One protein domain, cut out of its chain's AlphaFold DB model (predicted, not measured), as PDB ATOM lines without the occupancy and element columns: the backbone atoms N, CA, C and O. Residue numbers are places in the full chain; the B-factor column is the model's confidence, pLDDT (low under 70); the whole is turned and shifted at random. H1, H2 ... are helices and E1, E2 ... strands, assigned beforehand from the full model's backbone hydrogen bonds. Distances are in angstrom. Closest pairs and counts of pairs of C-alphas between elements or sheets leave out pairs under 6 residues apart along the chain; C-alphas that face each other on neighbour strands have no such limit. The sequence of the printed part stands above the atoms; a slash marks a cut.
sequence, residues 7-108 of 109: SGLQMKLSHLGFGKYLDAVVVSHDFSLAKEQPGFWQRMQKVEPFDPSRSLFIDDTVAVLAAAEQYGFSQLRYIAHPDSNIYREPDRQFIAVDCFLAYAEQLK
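This is residues 7 to 108 of the 109 residues of an uncharacterized protein of Osedax symbiont Rs2 (UniProt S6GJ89). A small core of two parallel strands, E1 and E2, has helix H5 packed on it; H4 lies near the end of H5, at Tyr 71, and the short H3 lies next to H4, away from H5. Residues 11 to 18, mostly of H1, and residues 101 to 108, mostly of H6, stick out from this body. The printed part has 102 residues, with six named helices and two named strands that follow each other as H1, H2, H3, H4, E1, H5, E2, H6 and hold 52 of these residues; the sheet's order is E1, E2, parallel. The class is mostly helix, and the whole is compact, with a radius of gyration of the C-alphas of 14.4 A and spans of 34 by 34 by 27 A.

Find C-alpha 7 at (84.116, 61.761, 144.081); from there H1 runs 14.4 A to residue 16. Next come H2, residues 18 to 21, H3, residues 28 to 31, and H4, residues 40 to 47, 11.0 A. E1 is residues 56 to 59, 10.2 A; H5 is residues 62 to 71, 14.1 A; E2 is residues 75 to 79, 13.5 A. H6, residues 100 to 106, ends at C-alpha 106, (94.420, 93.168, 141.319).

H1 is close to H2 but not clearly touching, with C-alphas 13 and 19 closest at 5.6 A. H3 and H4 only just touch, with 3 pairs of C-alphas within 8 A, the closest 31 and 40 at 7.2 A. H4 and H5 are close but not clearly touching, at a steep tilt of 64 degrees; their closest C-alphas, 41 and 71, are 6.9 A apart. E1, H5 and E2 make a strand-helix-strand unit, two parallel neighbour strands with a helix between, and its crossover is right-handed. Look at N 57 and O 75, 2.9 A, within hydrogen-bond range across E1 and E2. The closest C-alphas of H5 and E2 are 65 and 76, 6.8 A; those of E2 and H6 are 79 and 100, 7.7 A. Every O i to N i+4 pair is within hydrogen-bond range in H1 and H5, against 3 of 4 in H4 and 2 of 3 in H6; H2 and H3 are too short for such a pair.

The two C-alphas farthest apart, 46 and 85, are 37.1 A from each other. The printed part has no cut. The one long link, residues 80 to 99, joins E2 to H6, and its residues 96 to 97 pair parallel with 78 to 79 of E2. Confidence is under 70 at residue 7 and residues 82 to 90.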
ATOM      1  N   SER A   7      85.406  61.891 144.777       68.75
ATOM      2  CA  SER A   7      84.116  61.761 144.081       68.75
ATOM      3  C   SER A   7      83.313  63.069 144.070       68.75
ATOM      4  O   SER A   7      82.804  63.466 143.022       68.75
ATOM      5  N   GLY A   8      83.256  63.781 145.200       70.94
ATOM      6  CA  GLY A   8      82.606  65.093 145.298       70.94
ATOM      7  C   GLY A   8      83.308  66.152 144.445       70.94
ATOM      8  O   GLY A   8      82.663  66.929 143.739       70.94
ATOM      9  N   LEU A   9      84.643  66.129 144.424       73.06
ATOM     10  CA  LEU A   9      85.446  67.006 143.577       73.06
ATOM     11  C   LEU A   9      85.212  66.752 142.078       73.06
ATOM     12  O   LEU A   9      85.031  67.708 141.328       73.06
ATOM     13  N   GLN A  10      85.193  65.493 141.628       70.50
ATOM     14  CA  GLN A  10      84.957  65.166 140.214       70.50
ATOM     15  C   GLN A  10      83.584  65.646 139.728       70.50
ATOM     16  O   GLN A  10      83.467  66.160 138.612       70.50
ATOM     17  N   MET A  11      82.557  65.558 140.576       73.06
ATOM     18  CA  MET A  11      81.235  66.112 140.276       73.06
ATOM     19  C   MET A  11      81.273  67.643 140.129       73.06
ATOM     20  O   MET A  11      80.666  68.191 139.212       73.06
ATOM     21  N   LYS A  12      82.007  68.348 140.999       70.94
ATOM     22  CA  LYS A  12      82.158  69.812 140.920       70.94
ATOM     23  C   LYS A  12      82.941  70.235 139.675       70.94
ATOM     24  O   LYS A  12      82.528  71.158 138.983       70.94
ATOM     25  N   LEU A  13      84.040  69.546 139.363       75.44
ATOM     26  CA  LEU A  13      84.883  69.846 138.201       75.44
ATOM     27  C   LEU A  13      84.137  69.643 136.877       75.44
ATOM     28  O   LEU A  13      84.257  70.479 135.982       75.44
ATOM     29  N   SER A  14      83.359  68.563 136.767       73.19
ATOM     30  CA  SER A  14      82.581  68.253 135.560       73.19
ATOM     31  C   SER A  14      81.423  69.226 135.336       73.19
ATOM     32  O   SER A  14      81.215  69.654 134.205       73.19
ATOM     33  N   HIS A  15      80.713  69.633 136.393       76.38
ATOM     34  CA  HIS A  15      79.601  70.580 136.268       76.38
ATOM     35  C   HIS A  15      80.038  72.038 136.094       76.38
ATOM     36  O   HIS A  15      79.370  72.788 135.388       76.38
ATOM     37  N   LEU A  16      81.126  72.459 136.743       74.81
ATOM     38  CA  LEU A  16      81.512  73.874 136.804       74.81
ATOM     39  C   LEU A  16      82.634  74.239 135.822       74.81
ATOM     40  O   LEU A  16      82.923  75.417 135.632       74.81
ATOM     41  N   GLY A  17      83.291  73.252 135.204       75.25
ATOM     42  CA  GLY A  17      84.254  73.468 134.121       75.25
ATOM     43  C   GLY A  17      85.510  74.263 134.498       75.25
ATOM     44  O   GLY A  17      86.285  74.626 133.612       75.25
ATOM     45  N   PHE A  18      85.744  74.537 135.787       79.81
ATOM     46  CA  PHE A  18      86.894  75.331 136.232       79.81
ATOM     47  C   PHE A  18      88.206  74.539 136.255       79.81
ATOM     48  O   PHE A  18      89.266  75.135 136.414       79.81
ATOM     49  N   GLY A  19      88.160  73.218 136.055       75.88
ATOM     50  CA  GLY A  19      89.358  72.372 136.031       75.88
ATOM     51  C   GLY A  19      90.407  72.823 135.010       75.88
ATOM     52  O   GLY A  19      91.592  72.668 135.256       75.88
ATOM     53  N   LYS A  20      89.989  73.468 133.913       81.56
ATOM     54  CA  LYS A  20      90.894  74.036 132.897       81.56
ATOM     55  C   LYS A  20      91.744  75.221 133.381       81.56
ATOM     56  O   LYS A  20      92.646  75.634 132.665       81.56
ATOM     57  N   TYR A  21      91.422  75.799 134.538       81.19
ATOM     58  CA  TYR A  21      92.166  76.904 135.149       81.19
ATOM     59  C   TYR A  21      93.110  76.434 136.263       81.19
ATOM     60  O   TYR A  21      93.677  77.268 136.962       81.19
ATOM     61  N   LEU A  22      93.226  75.120 136.476       83.00
ATOM     62  CA  LEU A  22      94.034  74.533 137.536       83.00
ATOM     63  C   LEU A  22      95.128  73.666 136.921       83.00
ATOM     64  O   LEU A  22      94.823  72.701 136.225       83.00
ATOM     65  N   ASP A  23      96.384  73.970 137.240       83.62
ATOM     66  CA  ASP A  23      97.523  73.130 136.856       83.62
ATOM     67  C   ASP A  23      97.504  71.787 137.600       83.62
ATOM     68  O   ASP A  23      97.855  70.743 137.049       83.62
ATOM     69  N   ALA A  24      97.029  71.799 138.850       84.62
ATOM     70  CA  ALA A  24      96.924  70.615 139.689       84.62
ATOM     71  C   ALA A  24      95.737  70.689 140.658       84.62
ATOM     72  O   ALA A  24      95.341  71.756 141.139       84.62
ATOM     73  N   VAL A  25      95.195  69.519 141.014       85.50
ATOM     74  CA  VAL A  25      94.209  69.387 142.092       85.50
ATOM     75  C   VAL A  25      94.641  68.306 143.072       85.50
ATOM     76  O   VAL A  25      94.698  67.129 142.735       85.50
ATOM     77  N   VAL A  26      94.901  68.723 144.311       85.06
ATOM     78  CA  VAL A  26      95.300  67.844 145.417       85.06
ATOM     79  C   VAL A  26      94.148  67.689 146.410       85.06
ATOM     80  O   VAL A  26      93.542  68.685 146.823       85.06
ATOM     81  N   VAL A  27      93.862  66.447 146.799       86.44
ATOM     82  CA  VAL A  27      92.812  66.079 147.756       86.44
ATOM     83  C   VAL A  27      93.459  65.638 149.065       86.44
ATOM     84  O   VAL A  27      94.315  64.762 149.064       86.44
ATOM     85  N   SER A  28      93.053  66.221 150.194       83.75
ATOM     86  CA  SER A  28      93.693  65.958 151.491       83.75
ATOM     87  C   SER A  28      93.523  64.517 151.978       83.75
ATOM     88  O   SER A  28      94.400  63.962 152.641       83.75
ATOM     89  N   HIS A  29      92.438  63.865 151.555       82.50
ATOM     90  CA  HIS A  29      92.181  62.459 151.832       82.50
ATOM     91  C   HIS A  29      93.234  61.518 151.217       82.50
ATOM     92  O   HIS A  29      93.440  60.426 151.742       82.50
ATOM     93  N   ASP A  30      93.949  61.945 150.167       83.69
ATOM     94  CA  ASP A  30      95.082  61.190 149.607       83.69
ATOM     95  C   ASP A  30      96.277  61.163 150.592       83.69
ATOM     96  O   ASP A  30      97.170  60.326 150.479       83.69
ATOM     97  N   PHE A  31      96.284  62.048 151.598       85.12
ATOM     98  CA  PHE A  31      97.295  62.117 152.657       85.12
ATOM     99  C   PHE A  31      96.803  61.613 154.013       85.12
ATOM    100  O   PHE A  31      97.595  61.616 154.958       85.12
ATOM    101  N   SER A  32      95.530  61.224 154.137       89.88
ATOM    102  CA  SER A  32      94.875  60.919 155.421       89.88
ATOM    103  C   SER A  32      95.088  62.004 156.490       89.88
ATOM    104  O   SER A  32      95.133  61.701 157.680       89.88
ATOM    105  N   LEU A  33      95.272  63.258 156.063       90.00
ATOM    106  CA  LEU A  33      95.467  64.422 156.920       90.00
ATOM    107  C   LEU A  33      94.644  65.575 156.361       90.00
ATOM    108  O   LEU A  33      94.724  65.850 155.167       90.00
ATOM    109  N   ALA A  34      93.889  66.260 157.213       92.56
ATOM    110  CA  ALA A  34      93.213  67.497 156.829       92.56
ATOM    111  C   ALA A  34      94.214  68.665 156.738       92.56
ATOM    112  O   ALA A  34      95.280  68.617 157.350       92.56
ATOM    113  N   LYS A  35      93.877  69.718 155.982       93.56
ATOM    114  CA  LYS A  35      94.756  70.884 155.743       93.56
ATOM    115  C   LYS A  35      95.289  71.545 157.022       93.56
ATOM    116  O   LYS A  35      96.413  72.035 157.045       93.56
ATOM    117  N   GLU A  36      94.483  71.569 158.074       95.69
ATOM    118  CA  GLU A  36      94.799  72.152 159.377       95.69
ATOM    119  C   GLU A  36      95.635  71.230 160.280       95.69
ATOM    120  O   GLU A  36      96.128  71.657 161.323       95.69
ATOM    121  N   GLN A  37      95.796  69.958 159.906       95.44
ATOM    122  CA  GLN A  37      96.520  68.991 160.720       95.44
ATOM    123  C   GLN A  37      98.038  69.095 160.505       95.44
ATOM    124  O   GLN A  37      98.506  69.241 159.368       95.44
ATOM    125  N   PRO A  38      98.842  68.941 161.574       92.56
ATOM    126  CA  PRO A  38     100.294  68.892 161.459       92.56
ATOM    127  C   PRO A  38     100.754  67.819 160.465       92.56
ATOM    128  O   PRO A  38     100.261  66.692 160.470       92.56
ATOM    129  N   GLY A  39     101.732  68.150 159.622       93.06
ATOM    130  CA  GLY A  39     102.271  67.219 158.628       93.06
ATOM    131  C   GLY A  39     101.594  67.291 157.258       93.06
ATOM    132  O   GLY A  39     102.168  66.781 156.292       93.06
ATOM    133  N   PHE A  40     100.418  67.923 157.138       95.44
ATOM    134  CA  PHE A  40      99.738  68.077 155.851       95.44
ATOM    135  C   PHE A  40     100.600  68.858 154.856       95.44
ATOM    136  O   PHE A  40     100.912  68.356 153.777       95.44
ATOM    137  N   TRP A  41     101.039  70.060 155.236       95.50
ATOM    138  CA  TRP A  41     101.773  70.964 154.348       95.50
ATOM    139  C   TRP A  41     103.127  70.398 153.905       95.50
ATOM    140  O   TRP A  41     103.484  70.517 152.734       95.50
ATOM    141  N   GLN A  42     103.816  69.665 154.786       95.00
ATOM    142  CA  GLN A  42     105.041  68.931 154.454       95.00
ATOM    143  C   GLN A  42     104.804  67.845 153.394       95.00
ATOM    144  O   GLN A  42     105.685  67.576 152.579       95.00
ATOM    145  N   ARG A  43     103.650  67.163 153.424       94.38
ATOM    146  CA  ARG A  43     103.288  66.157 152.411       94.38
ATOM    147  C   ARG A  43     102.848  66.819 151.113       94.38
ATOM    148  O   ARG A  43     103.270  66.377 150.050       94.38
ATOM    149  N   MET A  44     102.076  67.898 151.211       93.62
ATOM    150  CA  MET A  44     101.614  68.681 150.069       93.62
ATOM    151  C   MET A  44     102.803  69.183 149.243       93.62
ATOM    152  O   MET A  44     102.878  68.884 148.057       93.62
ATOM    153  N   GLN A  45     103.795  69.812 149.885       94.75
ATOM    154  CA  GLN A  45     104.973  70.375 149.207       94.75
ATOM    155  C   GLN A  45     105.851  69.321 148.504       94.75
ATOM    156  O   GLN A  45     106.608  69.649 147.596       94.75
ATOM    157  N   LYS A  46     105.769  68.046 148.907       92.81
ATOM    158  CA  LYS A  46     106.453  66.942 148.209       92.81
ATOM    159  C   LYS A  46     105.741  66.523 146.926       92.81
ATOM    160  O   LYS A  46     106.392  65.992 146.034       92.81
ATOM    161  N   VAL A  47     104.420  66.691 146.875       91.50
ATOM    162  CA  VAL A  47     103.596  66.355 145.707       91.50
ATOM    163  C   VAL A  47     103.608  67.500 144.710       91.50
ATOM    164  O   VAL A  47     103.871  67.268 143.537       91.50
ATOM    165  N   GLU A  48     103.364  68.714 145.192       91.12
ATOM    166  CA  GLU A  48     103.400  69.938 144.403       91.12
ATOM    167  C   GLU A  48     104.415  70.887 145.050       91.12
ATOM    168  O   GLU A  48     104.116  71.463 146.096       91.12
ATOM    169  N   PRO A  49     105.640  71.017 144.513       93.50
ATOM    170  CA  PRO A  49     106.645  71.901 145.092       93.50
ATOM    171  C   PRO A  49     106.239  73.376 145.003       93.50
ATOM    172  O   PRO A  49     105.988  73.904 143.924       93.50
ATOM    173  N   PHE A  50     106.245  74.073 146.137       94.25
ATOM    174  CA  PHE A  50     106.012  75.520 146.224       94.25
ATOM    175  C   PHE A  50     106.945  76.153 147.263       94.25
ATOM    176  O   PHE A  50     107.516  75.450 148.095       94.25
ATOM    177  N   ASP A  51     107.095  77.476 147.242       96.19
ATOM    178  CA  ASP A  51     107.818  78.239 148.269       96.19
ATOM    179  C   ASP A  51     106.804  79.016 149.126       96.19
ATOM    180  O   ASP A  51     106.193  79.956 148.604       96.19
ATOM    181  N   PRO A  52     106.600  78.668 150.413       95.75
ATOM    182  CA  PRO A  52     105.630  79.341 151.279       95.75
ATOM    183  C   PRO A  52     105.838  80.861 151.370       95.75
ATOM    184  O   PRO A  52     104.873  81.614 151.481       95.75
ATOM    185  N   SER A  53     107.084  81.334 151.254       96.00
ATOM    186  CA  SER A  53     107.407  82.763 151.338       96.00
ATOM    187  C   SER A  53     106.993  83.554 150.091       96.00
ATOM    188  O   SER A  53     106.873  84.781 150.144       96.00
ATOM    189  N   ARG A  54     106.749  82.855 148.977       95.31
ATOM    190  CA  ARG A  54     106.385  83.414 147.666       95.31
ATOM    191  C   ARG A  54     105.033  82.918 147.156       95.31
ATOM    192  O   ARG A  54     104.680  83.196 146.012       95.31
ATOM    193  N   SER A  55     104.296  82.182 147.982       95.12
ATOM    194  CA  SER A  55     103.009  81.591 147.624       95.12
ATOM    195  C   SER A  55     101.878  82.320 148.332       95.12
ATOM    196  O   SER A  55     101.933  82.542 149.539       95.12
ATOM    197  N   LEU A  56     100.834  82.650 147.576       94.31
ATOM    198  CA  LEU A  56      99.575  83.152 148.107       94.31
ATOM    199  C   LEU A  56      98.656  81.971 148.414       94.31
ATOM    200  O   LEU A  56      98.321  81.197 147.517       94.31
ATOM    201  N   PHE A  57      98.230  81.852 149.667       95.00
ATOM    202  CA  PHE A  57      97.255  80.853 150.077       95.00
ATOM    203  C   PHE A  57      95.936  81.510 150.495       95.00
ATOM    204  O   PHE A  57      95.910  82.495 151.233       95.00
ATOM    205  N   ILE A  58      94.836  80.978 149.961       92.50
ATOM    206  CA  ILE A  58      93.489  81.527 150.106       92.50
ATOM    207  C   ILE A  58      92.566  80.404 150.567       92.50
ATOM    208  O   ILE A  58      92.516  79.354 149.926       92.50
ATOM    209  N   ASP A  59      91.840  80.630 151.659       91.81
ATOM    210  CA  ASP A  59      90.919  79.655 152.242       91.81
ATOM    211  C   ASP A  59      89.777  80.365 152.986       91.81
ATOM    212  O   ASP A  59      89.922  81.500 153.436       91.81
ATOM    213  N   ASP A  60      88.636  79.703 153.131       88.44
ATOM    214  CA  ASP A  60      87.481  80.192 153.892       88.44
ATOM    215  C   ASP A  60      87.452  79.645 155.332       88.44
ATOM    216  O   ASP A  60      86.516  79.912 156.089       88.44
ATOM    217  N   THR A  61      88.475  78.879 155.730       90.75
ATOM    218  CA  THR A  61      88.568  78.257 157.052       90.75
ATOM    219  C   THR A  61      89.762  78.797 157.847       90.75
ATOM    220  O   THR A  61      90.921  78.524 157.539       90.75
ATOM    221  N   VAL A  62      89.485  79.505 158.947       90.94
ATOM    222  CA  VAL A  62      90.495  80.152 159.815       90.94
ATOM    223  C   VAL A  62      91.534  79.161 160.350       90.94
ATOM    224  O   VAL A  62      92.729  79.435 160.300       90.94
ATOM    225  N   ALA A  63      91.108  77.975 160.797       92.75
ATOM    226  CA  ALA A  63      92.024  76.945 161.299       92.75
ATOM    227  C   ALA A  63      93.025  76.468 160.228       92.75
ATOM    228  O   ALA A  63      94.178  76.169 160.534       92.75
ATOM    229  N   VAL A  64      92.598  76.440 158.962       95.00
ATOM    230  CA  VAL A  64      93.450  76.073 157.827       95.00
ATOM    231  C   VAL A  64      94.461  77.184 157.528       95.00
ATOM    232  O   VAL A  64      95.638  76.889 157.319       95.00
ATOM    233  N   LEU A  65      94.036  78.451 157.566       95.31
ATOM    234  CA  LEU A  65      94.932  79.602 157.404       95.31
ATOM    235  C   LEU A  65      95.966  79.690 158.532       95.31
ATOM    236  O   LEU A  65      97.141  79.896 158.254       95.31
ATOM    237  N   ALA A  66      95.564  79.451 159.780       95.38
ATOM    238  CA  ALA A  66      96.480  79.424 160.919       95.38
ATOM    239  C   ALA A  66      97.524  78.300 160.794       95.38
ATOM    240  O   ALA A  66      98.704  78.515 161.063       95.38
ATOM    241  N   ALA A  67      97.127  77.110 160.335       96.81
ATOM    242  CA  ALA A  67      98.074  76.025 160.079       96.81
ATOM    243  C   ALA A  67      99.051  76.355 158.935       96.81
ATOM    244  O   ALA A  67     100.228  76.001 159.006       96.81
ATOM    245  N   ALA A  68      98.583  77.049 157.891       96.44
ATOM    246  CA  ALA A  68      99.435  77.528 156.805       96.44
ATOM    247  C   ALA A  68     100.413  78.620 157.282       96.44
ATOM    248  O   ALA A  68     101.597  78.583 156.948       96.44
ATOM    249  N   GLU A  69      99.959  79.553 158.119       96.62
ATOM    250  CA  GLU A  69     100.817  80.559 158.756       96.62
ATOM    251  C   GLU A  69     101.939  79.896 159.565       96.62
ATOM    252  O   GLU A  69     103.115  80.177 159.344       96.62
ATOM    253  N   GLN A  70     101.586  78.934 160.426       96.88
ATOM    254  CA  GLN A  70     102.552  78.159 161.214       96.88
ATOM    255  C   GLN A  70     103.540  77.372 160.345       96.88
ATOM    256  O   GLN A  70     104.674  77.137 160.764       96.88
ATOM    257  N   TYR A  71     103.128  76.964 159.144       97.31
ATOM    258  CA  TYR A  71     104.006  76.296 158.187       97.31
ATOM    259  C   TYR A  71     105.029  77.245 157.541       97.31
ATOM    260  O   TYR A  71     106.100  76.795 157.135       97.31
ATOM    261  N   GLY A  72     104.721  78.543 157.463       96.94
ATOM    262  CA  GLY A  72     105.613  79.573 156.923       96.94
ATOM    263  C   GLY A  72     105.064  80.347 155.724       96.94
ATOM    264  O   GLY A  72     105.837  81.020 155.042       96.94
ATOM    265  N   PHE A  73     103.764  80.257 155.427       97.25
ATOM    266  CA  PHE A  73     103.163  81.102 154.392       97.25
ATOM    267  C   PHE A  73     103.199  82.579 154.802       97.25
ATOM    268  O   PHE A  73     102.733  82.940 155.879       97.25
ATOM    269  N   SER A  74     103.715  83.442 153.923       94.56
ATOM    270  CA  SER A  74     103.793  84.894 154.164       94.56
ATOM    271  C   SER A  74     102.581  85.662 153.626       94.56
ATOM    272  O   SER A  74     102.325  86.795 154.034       94.56
ATOM    273  N   GLN A  75     101.833  85.064 152.695       94.25
ATOM    274  CA  GLN A  75     100.694  85.688 152.028       94.25
ATOM    275  C   GLN A  75      99.443  84.828 152.207       94.25
ATOM    276  O   GLN A  75      99.265  83.813 151.534       94.25
ATOM    277  N   LEU A  76      98.564  85.261 153.111       95.12
ATOM    278  CA  LEU A  76      97.314  84.580 153.450       95.12
ATOM    279  C   LEU A  76      96.115  85.485 153.159       95.12
ATOM    280  O   LEU A  76      96.169  86.694 153.418       95.12
ATOM    281  N   ARG A  77      95.033  84.920 152.621       93.56
ATOM    282  CA  ARG A  77      93.752  85.614 152.434       93.56
ATOM    283  C   ARG A  77      92.589  84.753 152.892       93.56
ATOM    284  O   ARG A  77      92.530  83.563 152.592       93.56
ATOM    285  N   TYR A  78      91.655  85.392 153.578       91.75
ATOM    286  CA  TYR A  78      90.425  84.773 154.043       91.75
ATOM    287  C   TYR A  78      89.275  85.075 153.085       91.75
ATOM    288  O   TYR A  78      89.065  86.232 152.740       91.75
ATOM    289  N   ILE A  79      88.512  84.069 152.660       87.31
ATOM    290  CA  ILE A  79      87.271  84.301 151.904       87.31
ATOM    291  C   ILE A  79      86.129  84.503 152.904       87.31
ATOM    292  O   ILE A  79      85.711  83.555 153.567       87.31
ATOM    293  N   ALA A  80      85.615  85.733 152.999       77.31
ATOM    294  CA  ALA A  80      84.581  86.094 153.979       77.31
ATOM    295  C   ALA A  80      83.189  85.541 153.638       77.31
ATOM    296  O   ALA A  80      82.405  85.208 154.529       77.31
ATOM    297  N   HIS A  81      82.895  85.398 152.344       74.00
ATOM    298  CA  HIS A  81      81.589  84.971 151.840       74.00
ATOM    299  C   HIS A  81      81.715  83.704 150.984       74.00
ATOM    300  O   HIS A  81      81.618  83.774 149.759       74.00
ATOM    301  N   PRO A  82      81.946  82.530 151.602       64.31
ATOM    302  CA  PRO A  82      81.989  81.267 150.865       64.31
ATOM    303  C   PRO A  82      80.616  80.882 150.289       64.31
ATOM    304  O   PRO A  82      80.542  80.193 149.275       64.31
ATOM    305  N   ASP A  83      79.532  81.370 150.904       69.31
ATOM    306  CA  ASP A  83      78.197  81.427 150.313       69.31
ATOM    307  C   ASP A  83      77.843  82.900 150.092       69.31
ATOM    308  O   ASP A  83      77.731  83.669 151.047       69.31
ATOM    309  N   SER A  84      77.662  83.294 148.830       66.25
ATOM    310  CA  SER A  84      77.356  84.675 148.444       66.25
ATOM    311  C   SER A  84      76.034  85.197 149.017       66.25
ATOM    312  O   SER A  84      75.779  86.395 148.951       66.25
ATOM    313  N   ASN A  85      75.184  84.320 149.563       66.19
ATOM    314  CA  ASN A  85      73.911  84.688 150.182       66.19
ATOM    315  C   ASN A  85      73.991  84.803 151.710       66.19
ATOM    316  O   ASN A  85      73.012  85.208 152.338       66.19
ATOM    317  N   ILE A  86      75.120  84.432 152.324       63.88
ATOM    318  CA  ILE A  86      75.272  84.398 153.779       63.88
ATOM    319  C   ILE A  86      76.407  85.331 154.187       63.88
ATOM    320  O   ILE A  86      77.591  85.049 153.999       63.88
ATOM    321  N   TYR A  87      76.033  86.441 154.819       64.62
ATOM    322  CA  TYR A  87      76.996  87.325 155.455       64.62
ATOM    323  C   TYR A  87      77.539  86.672 156.734       64.62
ATOM    324  O   TYR A  87      76.778  86.272 157.619       64.62
ATOM    325  N   ARG A  88      78.863  86.569 156.829       67.69
ATOM    326  CA  ARG A  88      79.592  86.233 158.052       67.69
ATOM    327  C   ARG A  88      80.484  87.418 158.370       67.69
ATOM    328  O   ARG A  88      81.130  87.943 157.468       67.69
ATOM    329  N   GLU A  89      80.504  87.830 159.632       67.88
ATOM    330  CA  GLU A  89      81.491  88.807 160.087       67.88
ATOM    331  C   GLU A  89      82.894  88.250 159.792       67.88
ATOM    332  O   GLU A  89      83.178  87.113 160.193       67.88
ATOM    333  N   PRO A  90      83.746  88.990 159.064       67.56
ATOM    334  CA  PRO A  90      85.061  88.497 158.703       67.56
ATOM    335  C   PRO A  90      85.918  88.294 159.951       67.56
ATOM    336  O   PRO A  90      85.936  89.125 160.865       67.56
ATOM    337  N   ASP A  91      86.654  87.183 159.976       71.31
ATOM    338  CA  ASP A  91      87.658  86.970 161.008       71.31
ATOM    339  C   ASP A  91      88.736  88.059 160.893       71.31
ATOM    340  O   ASP A  91      89.245  88.341 159.807       71.31
ATOM    341  N   ARG A  92      89.070  88.709 162.012       79.62
ATOM    342  CA  ARG A  92      90.018  89.833 162.040       79.62
ATOM    343  C   ARG A  92      91.479  89.391 161.975       79.62
ATOM    344  O   ARG A  92      92.352  90.248 161.861       79.62
ATOM    345  N   GLN A  93      91.752  88.091 162.083       85.00
ATOM    346  CA  GLN A  93      93.104  87.542 162.059       85.00
ATOM    347  C   GLN A  93      93.734  87.609 160.662       85.00
ATOM    348  O   GLN A  93      94.948  87.763 160.549       85.00
ATOM    349  N   PHE A  94      92.930  87.528 159.600       87.94
ATOM    350  CA  PHE A  94      93.423  87.461 158.226       87.94
ATOM    351  C   PHE A  94      92.789  88.537 157.349       87.94
ATOM    352  O   PHE A  94      91.643  88.934 157.541       87.94
ATOM    353  N   ILE A  95      93.534  89.002 156.341       88.00
ATOM    354  CA  ILE A  95      93.013  89.966 155.367       88.00
ATOM    355  C   ILE A  95      91.910  89.282 154.555       88.00
ATOM    356  O   ILE A  95      92.173  88.320 153.823       88.00
ATOM    357  N   ALA A  96      90.689  89.791 154.691       87.94
ATOM    358  CA  ALA A  96      89.526  89.282 153.988       87.94
ATOM    359  C   ALA A  96      89.542  89.662 152.500       87.94
ATOM    360  O   ALA A  96      90.004  90.731 152.100       87.94
ATOM    361  N   VAL A  97      89.013  88.757 151.687       85.50
ATOM    362  CA  VAL A  97      88.679  88.940 150.280       85.50
ATOM    363  C   VAL A  97      87.182  88.703 150.153       85.50
ATOM    364  O   VAL A  97      86.710  87.575 150.309       85.50
ATOM    365  N   ASP A  98      86.441  89.769 149.857       79.94
ATOM    366  CA  ASP A  98      84.980  89.708 149.724       79.94
ATOM    367  C   ASP A  98      84.558  89.054 148.403       79.94
ATOM    368  O   ASP A  98      83.571  88.325 148.336       79.94
ATOM    369  N   CYS A  99      85.329  89.298 147.340       78.88
ATOM    370  CA  CYS A  99      85.093  88.754 146.009       78.88
ATOM    371  C   CYS A  99      86.406  88.285 145.381       78.88
ATOM    372  O   CYS A  99      87.299  89.085 145.091       78.88
ATOM    373  N   PHE A 100      86.503  86.980 145.120       80.06
ATOM    374  CA  PHE A 100      87.700  86.381 144.529       80.06
ATOM    375  C   PHE A 100      88.017  86.948 143.140       80.06
ATOM    376  O   PHE A 100      89.179  87.206 142.847       80.06
ATOM    377  N   LEU A 101      87.003  87.178 142.294       78.94
ATOM    378  CA  LEU A 101      87.210  87.702 140.939       78.94
ATOM    379  C   LEU A 101      87.838  89.099 140.962       78.94
ATOM    380  O   LEU A 101      88.867  89.311 140.326       78.94
ATOM    381  N   ALA A 102      87.267  90.014 141.750       80.62
ATOM    382  CA  ALA A 102      87.788  91.373 141.890       80.62
ATOM    383  C   ALA A 102      89.211  91.382 142.470       80.62
ATOM    384  O   ALA A 102      90.050  92.184 142.070       80.62
ATOM    385  N   TYR A 103      89.505  90.467 143.396       84.75
ATOM    386  CA  TYR A 103      90.842  90.335 143.962       84.75
ATOM    387  C   TYR A 103      91.854  89.758 142.963       84.75
ATOM    388  O   TYR A 103      92.967  90.263 142.851       84.75
ATOM    389  N   ALA A 104      91.470  88.741 142.190       81.50
ATOM    390  CA  ALA A 104      92.335  88.139 141.180       81.50
ATOM    391  C   ALA A 104      92.729  89.131 140.072       81.50
ATOM    392  O   ALA A 104      93.819  89.022 139.516       81.50
ATOM    393  N   GLU A 105      91.876  90.108 139.757       83.12
ATOM    394  CA  GLU A 105      92.212  91.199 138.834       83.12
ATOM    395  C   GLU A 105      93.314  92.116 139.375       83.12
ATOM    396  O   GLU A 105      94.164  92.542 138.603       83.12
ATOM    397  N   GLN A 106      93.374  92.348 140.689       81.00
ATOM    398  CA  GLN A 106      94.420  93.168 141.319       81.00
ATOM    399  C   GLN A 106      95.801  92.497 141.308       81.00
ATOM    400  O   GLN A 106      96.815  93.170 141.476       81.00
ATOM    401  N   LEU A 107      95.846  91.172 141.149       79.94
ATOM    402  CA  LEU A 107      97.090  90.401 141.074       79.94
ATOM    403  C   LEU A 107      97.678  90.359 139.658       79.94
ATOM    404  O   LEU A 107      98.823  89.942 139.487       79.94
ATOM    405  N   LYS A 108      96.901  90.749 138.642       72.69
ATOM    406  CA  LYS A 108      97.381  90.855 137.265       72.69
ATOM    407  C   LYS A 108      98.110  92.192 137.126       72.69
ATOM    408  O   LYS A 108      97.478  93.239 137.214       72.69
TER     409      LYS A 108